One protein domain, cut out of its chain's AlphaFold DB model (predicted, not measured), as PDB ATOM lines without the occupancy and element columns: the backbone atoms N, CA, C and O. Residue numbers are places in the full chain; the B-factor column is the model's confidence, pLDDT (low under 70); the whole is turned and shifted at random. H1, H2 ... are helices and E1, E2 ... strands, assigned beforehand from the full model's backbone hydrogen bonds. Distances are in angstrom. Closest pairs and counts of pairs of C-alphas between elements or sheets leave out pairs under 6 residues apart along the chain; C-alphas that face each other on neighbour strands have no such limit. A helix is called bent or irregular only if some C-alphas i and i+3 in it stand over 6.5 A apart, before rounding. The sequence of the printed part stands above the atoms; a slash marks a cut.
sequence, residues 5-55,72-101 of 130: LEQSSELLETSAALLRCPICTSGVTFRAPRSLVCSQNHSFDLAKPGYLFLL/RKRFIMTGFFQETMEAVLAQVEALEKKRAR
ATOM      1  N   LEU A   5       0.831 -11.900  42.845       89.06
ATOM      2  CA  LEU A   5       1.899 -11.604  41.898       89.06
ATOM      3  C   LEU A   5       2.312 -12.849  41.101       89.06
ATOM      4  O   LEU A   5       2.513 -12.757  39.895       89.06
ATOM      5  N   GLU A   6       2.408 -14.010  41.751       88.81
ATOM      6  CA  GLU A   6       2.693 -15.289  41.082       88.81
ATOM      7  C   GLU A   6       1.559 -15.699  40.147       88.81
ATOM      8  O   GLU A   6       1.820 -16.068  39.007       88.81
ATOM      9  N   GLN A   7       0.308 -15.561  40.594       90.62
ATOM     10  CA  GLN A   7      -0.865 -15.829  39.758       90.62
ATOM     11  C   GLN A   7      -0.866 -14.951  38.502       90.62
ATOM     12  O   GLN A   7      -1.080 -15.438  37.397       90.62
ATOM     13  N   SER A   8      -0.575 -13.657  38.657       90.12
ATOM     14  CA  SER A   8      -0.511 -12.726  37.523       90.12
ATOM     15  C   SER A   8       0.648 -13.058  36.577       90.12
ATOM     16  O   SER A   8       0.500 -12.953  35.364       90.12
ATOM     17  N   SER A   9       1.788 -13.493  37.119       89.88
ATOM     18  CA  SER A   9       2.956 -13.919  36.340       89.88
ATOM     19  C   SER A   9       2.647 -15.132  35.460       89.88
ATOM     20  O   SER A   9       2.923 -15.104  34.268       89.88
ATOM     21  N   GLU A  10       2.034 -16.169  36.031       90.94
ATOM     22  CA  GLU A  10       1.672 -17.409  35.325       90.94
ATOM     23  C   GLU A  10       0.619 -17.155  34.233       90.94
ATOM     24  O   GLU A  10       0.706 -17.686  33.121       90.94
ATOM     25  N   LEU A  11      -0.348 -16.273  34.518       90.12
ATOM     26  CA  LEU A  11      -1.322 -15.826  33.525       90.12
ATOM     27  C   LEU A  11      -0.650 -15.089  32.364       90.12
ATOM     28  O   LEU A  11      -0.987 -15.344  31.208       90.12
ATOM     29  N   LEU A  12       0.293 -14.188  32.646       89.75
ATOM     30  CA  LEU A  12       1.012 -13.444  31.610       89.75
ATOM     31  C   LEU A  12       1.914 -14.343  30.772       89.75
ATOM     32  O   LEU A  12       1.980 -14.159  29.561       89.75
ATOM     33  N   GLU A  13       2.557 -15.332  31.383       90.06
ATOM     34  CA  GLU A  13       3.369 -16.318  30.673       90.06
ATOM     35  C   GLU A  13       2.523 -17.142  29.693       90.06
ATOM     36  O   GLU A  13       2.856 -17.238  28.511       90.06
ATOM     37  N   THR A  14       1.366 -17.635  30.142       91.19
ATOM     38  CA  THR A  14       0.453 -18.436  29.304       91.19
ATOM     39  C   THR A  14      -0.216 -17.599  28.207       91.19
ATOM     40  O   THR A  14      -0.506 -18.094  27.119       91.19
ATOM     41  N   SER A  15      -0.475 -16.315  28.475       90.19
ATOM     42  CA  SER A  15      -1.202 -15.420  27.561       90.19
ATOM     43  C   SER A  15      -0.302 -14.522  26.706       90.19
ATOM     44  O   SER A  15      -0.822 -13.776  25.876       90.19
ATOM     45  N   ALA A  16       1.027 -14.600  26.842       88.00
ATOM     46  CA  ALA A  16       1.969 -13.700  26.166       88.00
ATOM     47  C   ALA A  16       1.777 -13.660  24.638       88.00
ATOM     48  O   ALA A  16       1.856 -12.594  24.032       88.00
ATOM     49  N   ALA A  17       1.438 -14.799  24.024       87.62
ATOM     50  CA  ALA A  17       1.180 -14.909  22.587       87.62
ATOM     51  C   ALA A  17      -0.041 -14.098  22.100       87.62
ATOM     52  O   ALA A  17      -0.142 -13.785  20.913       87.62
ATOM     53  N   LEU A  18      -0.970 -13.745  22.998       90.12
ATOM     54  CA  LEU A  18      -2.139 -12.910  22.697       90.12
ATOM     55  C   LEU A  18      -1.820 -11.409  22.748       90.12
ATOM     56  O   LEU A  18      -2.632 -10.589  22.316       90.12
ATOM     57  N   LEU A  19      -0.656 -11.039  23.285       90.44
ATOM     58  CA  LEU A  19      -0.249  -9.659  23.501       90.44
ATOM     59  C   LEU A  19       0.719  -9.189  22.411       90.44
ATOM     60  O   LEU A  19       1.435  -9.962  21.773       90.44
ATOM     61  N   ARG A  20       0.755  -7.873  22.201       92.38
ATOM     62  CA  ARG A  20       1.715  -7.207  21.314       92.38
ATOM     63  C   ARG A  20       2.285  -5.986  21.999       92.38
ATOM     64  O   ARG A  20       1.631  -5.367  22.838       92.38
ATOM     65  N   CYS A  21       3.495  -5.612  21.606       91.75
ATOM     66  CA  CYS A  21       4.133  -4.416  22.123       91.75
ATOM     67  C   CYS A  21       3.350  -3.162  21.689       91.75
ATOM     68  O   CYS A  21       3.186  -2.949  20.487       91.75
ATOM     69  N   PRO A  22       2.916  -2.281  22.608       91.25
ATOM     70  CA  PRO A  22       2.211  -1.046  22.252       91.25
ATOM     71  C   PRO A  22       3.108  -0.019  21.539       91.25
ATOM     72  O   PRO A  22       2.606   0.963  21.001       91.25
ATOM     73  N   ILE A  23       4.432  -0.222  21.542       90.25
ATOM     74  CA  ILE A  23       5.409   0.704  20.956       90.25
ATOM     75  C   ILE A  23       5.747   0.325  19.511       90.25
ATOM     76  O   ILE A  23       5.713   1.180  18.633       90.25
ATOM     77  N   CYS A  24       6.084  -0.944  19.268       91.69
ATOM     78  CA  CYS A  24       6.546  -1.424  17.961       91.69
ATOM     79  C   CYS A  24       5.625  -2.472  17.325       91.69
ATOM     80  O   CYS A  24       5.913  -2.945  16.231       91.69
ATOM     81  N   THR A  25       4.531  -2.857  17.987       90.94
ATOM     82  CA  THR A  25       3.555  -3.873  17.540       90.94
ATOM     83  C   THR A  25       4.106  -5.284  17.318       90.94
ATOM     84  O   THR A  25       3.347  -6.173  16.928       90.94
ATOM     85  N   SER A  26       5.390  -5.523  17.613       91.31
ATOM     86  CA  SER A  26       5.979  -6.857  17.547       91.31
ATOM     87  C   SER A  26       5.487  -7.749  18.690       91.31
ATOM     88  O   SER A  26       4.931  -7.273  19.688       91.31
ATOM     89  N   GLY A  27       5.663  -9.061  18.515       91.56
ATOM     90  CA  GLY A  27       5.364 -10.043  19.552       91.56
ATOM     91  C   GLY A  27       6.156  -9.770  20.829       91.56
ATOM     92  O   GLY A  27       7.270  -9.236  20.790       91.56
ATOM     93  N   VAL A  28       5.555 -10.126  21.960       93.44
ATOM     94  CA  VAL A  28       6.170 -10.031  23.285       93.44
ATOM     95  C   VAL A  28       6.370 -11.425  23.856       93.44
ATOM     96  O   VAL A  28       5.572 -12.327  23.614       93.44
ATOM     97  N   THR A  29       7.437 -11.594  24.620       92.38
ATOM     98  CA  THR A  29       7.709 -12.804  25.390       92.38
ATOM     99  C   THR A  29       7.835 -12.448  26.859       92.38
ATOM    100  O   THR A  29       8.282 -11.357  27.220       92.38
ATOM    101  N   PHE A  30       7.403 -13.361  27.722       91.50
ATOM    102  CA  PHE A  30       7.603 -13.215  29.153       91.50
ATOM    103  C   PHE A  30       9.028 -13.650  29.501       91.50
ATOM    104  O   PHE A  30       9.449 -14.754  29.160       91.50
ATOM    105  N   ARG A  31       9.794 -12.758  30.130       88.56
ATOM    106  CA  ARG A  31      11.146 -13.022  30.620       88.56
ATOM    107  C   ARG A  31      11.170 -12.965  32.141       88.56
ATOM    108  O   ARG A  31      10.603 -12.065  32.766       88.56
ATOM    109  N   ALA A  32      11.892 -13.915  32.727       76.75
ATOM    110  CA  ALA A  32      12.189 -13.911  34.150       76.75
ATOM    111  C   ALA A  32      13.028 -12.664  34.522       76.75
ATOM    112  O   ALA A  32      13.901 -12.270  33.746       76.75
ATOM    113  N   PRO A  33      12.806 -12.047  35.698       76.44
ATOM    114  CA  PRO A  33      11.941 -12.530  36.769       76.44
ATOM    115  C   PRO A  33      10.442 -12.271  36.550       76.44
ATOM    116  O   PRO A  33       9.679 -13.181  36.852       76.44
ATOM    117  N   ARG A  34      10.001 -11.096  36.059       88.25
ATOM    118  CA  ARG A  34       8.569 -10.771  35.836       88.25
ATOM    119  C   ARG A  34       8.342  -9.642  34.808       88.25
ATOM    120  O   ARG A  34       7.660  -8.663  35.120       88.25
ATOM    121  N   SER A  35       8.909  -9.753  33.609       90.69
ATOM    122  CA  SER A  35       8.861  -8.669  32.612       90.69
ATOM    123  C   SER A  35       8.415  -9.167  31.238       90.69
ATOM    124  O   SER A  35       8.845 -10.224  30.786       90.69
ATOM    125  N   LEU A  36       7.576  -8.399  30.540       92.62
ATOM    126  CA  LEU A  36       7.265  -8.637  29.127       92.62
ATOM    127  C   LEU A  36       8.248  -7.876  28.246       92.62
ATOM    128  O   LEU A  36       8.348  -6.656  28.355       92.62
ATOM    129  N   VAL A  37       8.920  -8.583  27.342       93.06
ATOM    130  CA  VAL A  37       9.938  -8.009  26.457       93.06
ATOM    131  C   VAL A  37       9.597  -8.303  25.001       93.06
ATOM    132  O   VAL A  37       9.269  -9.429  24.639       93.06
ATOM    133  N   CYS A  38       9.661  -7.285  24.147       93.25
ATOM    134  CA  CYS A  38       9.490  -7.459  22.701       93.25
ATOM    135  C   CYS A  38      10.828  -7.694  21.980       93.25
ATOM    136  O   CYS A  38      11.896  -7.435  22.532       93.25
ATOM    137  N   SER A  39      10.783  -8.092  20.705       90.44
ATOM    138  CA  SER A  39      11.989  -8.262  19.868       90.44
ATOM    139  C   SER A  39      12.844  -6.996  19.707       90.44
ATOM    140  O   SER A  39      14.039  -7.091  19.464       90.44
ATOM    141  N   GLN A  40      12.243  -5.814  19.875       91.12
ATOM    142  CA  GLN A  40      12.917  -4.506  19.843       91.12
ATOM    143  C   GLN A  40      13.369  -4.043  21.242       91.12
ATOM    144  O   GLN A  40      13.643  -2.868  21.457       91.12
ATOM    145  N   ASN A  41      13.396  -4.956  22.217       91.75
ATOM    146  CA  ASN A  41      13.899  -4.749  23.574       91.75
ATOM    147  C   ASN A  41      13.141  -3.712  24.436       91.75
ATOM    148  O   ASN A  41      13.655  -3.255  25.453       91.75
ATOM    149  N   HIS A  42      11.895  -3.369  24.084       92.19
ATOM    150  CA  HIS A  42      10.985  -2.687  25.014       92.19
ATOM    151  C   HIS A  42      10.551  -3.651  26.119       92.19
ATOM    152  O   HIS A  42      10.045  -4.730  25.799       92.19
ATOM    153  N   SER A  43      10.728  -3.241  27.377       91.31
ATOM    154  CA  SER A  43      10.385  -4.015  28.572       91.31
ATOM    155  C   SER A  43       9.224  -3.378  29.331       91.31
ATOM    156  O   SER A  43       9.190  -2.157  29.502       91.31
ATOM    157  N   PHE A  44       8.304  -4.209  29.811       92.06
ATOM    158  CA  PHE A  44       7.203  -3.822  30.688       92.06
ATOM    159  C   PHE A  44       7.231  -4.703  31.935       92.06
ATOM    160  O   PHE A  44       7.001  -5.910  31.851       92.06
ATOM    161  N   ASP A  45       7.510  -4.099  33.087       91.81
ATOM    162  CA  ASP A  45       7.656  -4.828  34.346       91.81
ATOM    163  C   ASP A  45       6.311  -5.021  35.049       91.81
ATOM    164  O   ASP A  45       5.463  -4.120  35.089       91.81
ATOM    165  N   LEU A  46       6.117  -6.206  35.631       92.00
ATOM    166  CA  LEU A  46       4.931  -6.529  36.413       92.00
ATOM    167  C   LEU A  46       4.992  -5.858  37.789       92.00
ATOM    168  O   LEU A  46       5.846  -6.170  38.623       92.00
ATOM    169  N   ALA A  47       4.042  -4.963  38.055       90.25
ATOM    170  CA  ALA A  47       3.930  -4.301  39.347       90.25
ATOM    171  C   ALA A  47       3.419  -5.269  40.429       90.25
ATOM    172  O   ALA A  47       2.677  -6.211  40.147       90.25
ATOM    173  N   LYS A  48       3.739  -4.990  41.701       87.00
ATOM    174  CA  LYS A  48       3.296  -5.789  42.866       87.00
ATOM    175  C   LYS A  48       1.790  -6.114  42.884       87.00
ATOM    176  O   LYS A  48       1.453  -7.226  43.286       87.00
ATOM    177  N   PRO A  49       0.881  -5.205  42.469       86.44
ATOM    178  CA  PRO A  49      -0.551  -5.498  42.449       86.44
ATOM    179  C   PRO A  49      -0.995  -6.446  41.321       86.44
ATOM    180  O   PRO A  49      -2.153  -6.854  41.331       86.44
ATOM    181  N   GLY A  50      -0.113  -6.798  40.377       88.75
ATOM    182  CA  GLY A  50      -0.399  -7.740  39.289       88.75
ATOM    183  C   GLY A  50      -0.766  -7.106  37.943       88.75
ATOM    184  O   GLY A  50      -1.330  -7.787  37.096       88.75
ATOM    185  N   TYR A  51      -0.464  -5.821  37.719       89.88
ATOM    186  CA  TYR A  51      -0.695  -5.144  36.434       89.88
ATOM    187  C   TYR A  51       0.608  -4.655  35.790       89.88
ATOM    188  O   TYR A  51       1.626  -4.477  36.461       89.88
ATOM    189  N   LEU A  52       0.558  -4.405  34.480       90.88
ATOM    190  CA  LEU A  52       1.662  -3.876  33.678       90.88
ATOM    191  C   LEU A  52       1.424  -2.402  33.351       90.88
ATOM    192  O   LEU A  52       0.317  -2.012  32.974       90.88
ATOM    193  N   PHE A  53       2.469  -1.585  33.446       90.38
ATOM    194  CA  PHE A  53       2.413  -0.200  32.988       90.38
ATOM    195  C   PHE A  53       2.845  -0.122  31.522       90.38
ATOM    196  O   PHE A  53       4.023  -0.243  31.208       90.38
ATOM    197  N   LEU A  54       1.881   0.062  30.618       90.31
ATOM    198  CA  LEU A  54       2.113   0.053  29.166       90.31
ATOM    199  C   LEU A  54       2.298   1.453  28.556       90.31
ATOM    200  O   LEU A  54       2.470   1.587  27.343       90.31
ATOM    201  N   LEU A  55       2.233   2.510  29.371       86.50
ATOM    202  CA  LEU A  55       2.401   3.883  28.901       86.50
ATOM    203  C   LEU A  55       3.888   4.215  28.744       86.50
ATOM    204  O   LEU A  55       4.709   3.896  29.597       86.50
ATOM    205  N   ARG A  72     -16.975   8.097  43.450       95.25
ATOM    206  CA  ARG A  72     -17.563   7.255  42.395       95.25
ATOM    207  C   ARG A  72     -17.780   5.826  42.864       95.25
ATOM    208  O   ARG A  72     -18.838   5.271  42.599       95.25
ATOM    209  N   LYS A  73     -16.818   5.246  43.584       95.50
ATOM    210  CA  LYS A  73     -16.948   3.899  44.145       95.50
ATOM    211  C   LYS A  73     -18.158   3.808  45.071       95.50
ATOM    212  O   LYS A  73     -18.980   2.922  44.880       95.50
ATOM    213  N   ARG A  74     -18.316   4.748  46.011       96.12
ATOM    214  CA  ARG A  74     -19.488   4.790  46.906       96.12
ATOM    215  C   ARG A  74     -20.802   4.875  46.133       96.12
ATOM    216  O   ARG A  74     -21.730   4.150  46.463       96.12
ATOM    217  N   PHE A  75     -20.856   5.715  45.103       96.31
ATOM    218  CA  PHE A  75     -22.044   5.855  44.264       96.31
ATOM    219  C   PHE A  75     -22.350   4.590  43.452       96.31
ATOM    220  O   PHE A  75     -23.489   4.154  43.413       96.31
ATOM    221  N   ILE A  76     -21.347   3.953  42.845       95.38
ATOM    222  CA  ILE A  76     -21.540   2.703  42.091       95.38
ATOM    223  C   ILE A  76     -22.039   1.583  43.019       95.38
ATOM    224  O   ILE A  76     -22.920   0.816  42.638       95.38
ATOM    225  N   MET A  77     -21.530   1.525  44.254       94.94
ATOM    226  CA  MET A  77     -21.926   0.524  45.250       94.94
ATOM    227  C   MET A  77     -23.372   0.670  45.748       94.94
ATOM    228  O   MET A  77     -23.861  -0.253  46.393       94.94
ATOM    229  N   THR A  78     -24.077   1.770  45.454       96.25
ATOM    230  CA  THR A  78     -25.513   1.884  45.774       96.25
ATOM    231  C   THR A  78     -26.395   1.034  44.858       96.25
ATOM    232  O   THR A  78     -27.593   0.936  45.099       96.25
ATOM    233  N   GLY A  79     -25.825   0.449  43.800       94.81
ATOM    234  CA  GLY A  79     -26.580  -0.285  42.787       94.81
ATOM    235  C   GLY A  79     -27.175   0.611  41.702       94.81
ATOM    236  O   GLY A  79     -27.879   0.108  40.835       94.81
ATOM    237  N   PHE A  80     -26.864   1.915  41.675       96.31
ATOM    238  CA  PHE A  80     -27.419   2.849  40.682       96.31
ATOM    239  C   PHE A  80     -27.248   2.379  39.225       96.31
ATOM    240  O   PHE A  80     -28.139   2.558  38.404       96.31
ATOM    241  N   PHE A  81     -26.108   1.762  38.894       96.00
ATOM    242  CA  PHE A  81     -25.836   1.260  37.542       96.00
ATOM    243  C   PHE A  81     -26.274  -0.189  37.309       96.00
ATOM    244  O   PHE A  81     -26.029  -0.710  36.223       96.00
ATOM    245  N   GLN A  82     -26.898  -0.849  38.287       95.81
ATOM    246  CA  GLN A  82     -27.174  -2.283  38.224       95.81
ATOM    247  C   GLN A  82     -28.049  -2.651  37.020       95.81
ATOM    248  O   GLN A  82     -27.637  -3.479  36.213       95.81
ATOM    249  N   GLU A  83     -29.178  -1.967  36.818       96.38
ATOM    250  CA  GLU A  83     -30.074  -2.224  35.677       96.38
ATOM    251  C   GLU A  83     -29.369  -2.015  34.328       96.38
ATOM    252  O   GLU A  83     -29.547  -2.775  33.377       96.38
ATOM    253  N   THR A  84     -28.510  -0.994  34.242       96.56
ATOM    254  CA  THR A  84     -27.732  -0.728  33.023       96.56
ATOM    255  C   THR A  84     -26.690  -1.821  32.786       96.56
ATOM    256  O   THR A  84     -26.503  -2.256  31.649       96.56
ATOM    257  N   MET A  85     -26.018  -2.291  33.840       96.19
ATOM    258  CA  MET A  85     -25.066  -3.400  33.757       96.19
ATOM    259  C   MET A  85     -25.760  -4.689  33.310       96.19
ATOM    260  O   MET A  85     -25.264  -5.348  32.398       96.19
ATOM    261  N   GLU A  86     -26.917  -5.013  33.886       97.19
ATOM    262  CA  GLU A  86     -27.721  -6.184  33.514       97.19
ATOM    263  C   GLU A  86     -28.166  -6.120  32.047       97.19
ATOM    264  O   GLU A  86     -27.996  -7.089  31.303       97.19
ATOM    265  N   ALA A  87     -28.638  -4.959  31.585       97.44
ATOM    266  CA  ALA A  87     -29.014  -4.765  30.188       97.44
ATOM    267  C   ALA A  87     -27.827  -4.966  29.229       97.44
ATOM    268  O   ALA A  87     -27.970  -5.616  28.191       97.44
ATOM    269  N   VAL A  88     -26.642  -4.445  29.565       97.12
ATOM    270  CA  VAL A  88     -25.429  -4.632  28.751       97.12
ATOM    271  C   VAL A  88     -24.991  -6.098  28.741       97.12
ATOM    272  O   VAL A  88     -24.669  -6.623  27.674       97.12
ATOM    273  N   LEU A  89     -25.016  -6.776  29.891       96.88
ATOM    274  CA  LEU A  89     -24.670  -8.197  29.993       96.88
ATOM    275  C   LEU A  89     -25.595  -9.061  29.131       96.88
ATOM    276  O   LEU A  89     -25.107  -9.869  28.340       96.88
ATOM    277  N   ALA A  90     -26.907  -8.814  29.177       96.50
ATOM    278  CA  ALA A  90     -27.873  -9.517  28.335       96.50
ATOM    279  C   ALA A  90     -27.570  -9.358  26.832       96.50
ATOM    280  O   ALA A  90     -27.701 -10.311  26.057       96.50
ATOM    281  N   GLN A  91     -27.116  -8.173  26.402       95.38
ATOM    282  CA  GLN A  91     -26.709  -7.941  25.012       95.38
ATOM    283  C   GLN A  91     -25.428  -8.702  24.649       95.38
ATOM    284  O   GLN A  91     -25.360  -9.296  23.568       95.38
ATOM    285  N   VAL A  92     -24.425  -8.723  25.532       94.88
ATOM    286  CA  VAL A  92     -23.177  -9.473  25.307       94.88
ATOM    287  C   VAL A  92     -23.466 -10.970  25.179       94.88
ATOM    288  O   VAL A  92     -23.054 -11.581  24.193       94.88
ATOM    289  N   GLU A  93     -24.263 -11.543  26.082       94.69
ATOM    290  CA  GLU A  93     -24.655 -12.957  26.029       94.69
ATOM    291  C   GLU A  93     -25.434 -13.301  24.751       94.69
ATOM    292  O   GLU A  93     -25.223 -14.349  24.128       94.69
ATOM    293  N   ALA A  94     -26.334 -12.413  24.320       91.94
ATOM    294  CA  ALA A  94     -27.068 -12.588  23.072       91.94
ATOM    295  C   ALA A  94     -26.130 -12.580  21.850       91.94
ATOM    296  O   ALA A  94     -26.347 -13.337  20.897       91.94
ATOM    297  N   LEU A  95     -25.083 -11.751  21.863       90.38
ATOM    298  CA  LEU A  95     -24.073 -11.711  20.805       90.38
ATOM    299  C   LEU A  95     -23.169 -12.948  20.822       90.38
ATOM    300  O   LEU A  95     -22.881 -13.486  19.753       90.38
ATOM    301  N   GLU A  96     -22.765 -13.443  21.989       90.06
ATOM    302  CA  GLU A  96     -21.976 -14.675  22.107       90.06
ATOM    303  C   GLU A  96     -22.738 -15.895  21.576       90.06
ATOM    304  O   GLU A  96     -22.198 -16.652  20.763       90.06
ATOM    305  N   LYS A  97     -24.032 -16.022  21.907       81.94
ATOM    306  CA  LYS A  97     -24.916 -17.069  21.357       81.94
ATOM    307  C   LYS A  97     -25.016 -17.001  19.830       81.94
ATOM    308  O   LYS A  97     -25.014 -18.030  19.156       81.94
ATOM    309  N   LYS A  98     -25.055 -15.794  19.254       74.75
ATOM    310  CA  LYS A  98     -25.036 -15.594  17.791       74.75
ATOM    311  C   LYS A  98     -23.669 -15.934  17.180       74.75
ATOM    312  O   LYS A  98     -23.612 -16.463  16.068       74.75
ATOM    313  N   ARG A  99     -22.581 -15.653  17.902       64.31
ATOM    314  CA  ARG A  99     -21.179 -15.846  17.491       64.31
ATOM    315  C   ARG A  99     -20.679 -17.292  17.639       64.31
ATOM    316  O   ARG A  99     -19.649 -17.622  17.063       64.31
ATOM    317  N   ALA A 100     -21.432 -18.166  18.313       56.78
ATOM    318  CA  ALA A 100     -21.229 -19.621  18.291       56.78
ATOM    319  C   ALA A 100     -21.449 -20.249  16.894       56.78
ATOM    320  O   ALA A 100     -21.103 -21.405  16.660       56.78
ATOM    321  N   ARG A 101     -21.977 -19.486  15.926       45.41
ATOM    322  CA  ARG A 101     -21.857 -19.812  14.498       45.41
ATOM    323  C   ARG A 101     -20.433 -19.473  14.052       45.41
ATOM    324  O   ARG A 101     -20.021 -18.339  14.283       45.41
TER     325      ARG A 101
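Overview. This is residues 5 to 55 and 72 to 101 of the 130 residues of the protein "Nucleotide-methyltransferase" of Listeria aquatica FSL S10-1188 (UniProt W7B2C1). Two separate pieces make up the model: a small compact body, residues 5 to 55, in which helix H1 packs on one face of a little three-stranded sheet, and a helical arm, residues 72 to 101, which stands free across a wide gap. The arm holds the short helix H2 and then the long helix H3. The printed part has 81 residues, with three named helices and three named strands in the order H1, E1, E2, E3, H2, H3; the sheet runs E1, E2, E3, all antiparallel, and the class is mixed, helices and strands. The whole is extended, with a radius of gyration of the C-alphas of 18.0 A and spans of 45 by 40 by 24 A.

Along the chain. H1 is residues 5 to 18, 19.7 A long, and its first C-alpha is at (1.899, -11.604, 41.898). It is irregular: C-alphas 14 and 17 are 7.6 A apart. E1 is residues 28 to 31, E2 residues 35 to 38 and E3 residues 43 to 45, where C-alpha 45 is at (7.656, -4.828, 34.346). H2 is residues 72 to 76, 6.1 A long. H3 is residues 82 to 99, 25.5 A long, and C-alpha 99 is at (-21.179, -15.846, 17.491).

Arrangement. E1, E2 and E3 form a meander, each strand the antiparallel neighbour of the one before. In the hairpin of E1 and E2 the directions stand at 142 degrees, and N 29 and O 37 are within hydrogen-bond range at 2.8 A. In the hairpin of E2 and E3 the angle is 163 degrees, and N 36 and O 44 are 2.9 A apart. H1 is on the sheet at a height over the sheet of 9.0 A; H1 and the sheet E1, E2, E3 form two layers, a helix on one face of a sheet. It lies over E1 and runs along the strands, at 22 degrees to E1 on the local plane; the closest C-alphas of H1 and E1 are those of Glu 13 and Phe 30, 5.5 A. H2 and H3 are not on the sheet, and both are apart from H1. H2 and H3 are only just apart, their closest C-alphas at 8.5 A. Each O i to N i+4 pair is within hydrogen-bond range in H2 and H3, and 8 of 10 in H1.

Size, cuts and confidence. The C-alphas of Gln 40 and Thr 78, the two farthest apart, are 46.8 A from each other. The body without the free stretch spans 27 by 21 by 16 A. Residues 56 to 71 are not printed, and C-alphas 55 and 72 are 24.3 A apart across this cut. Of the links that are printed whole, none is long. The mean pLDDT of the printed part is 90.1, and residues 99 to 101 are under 70.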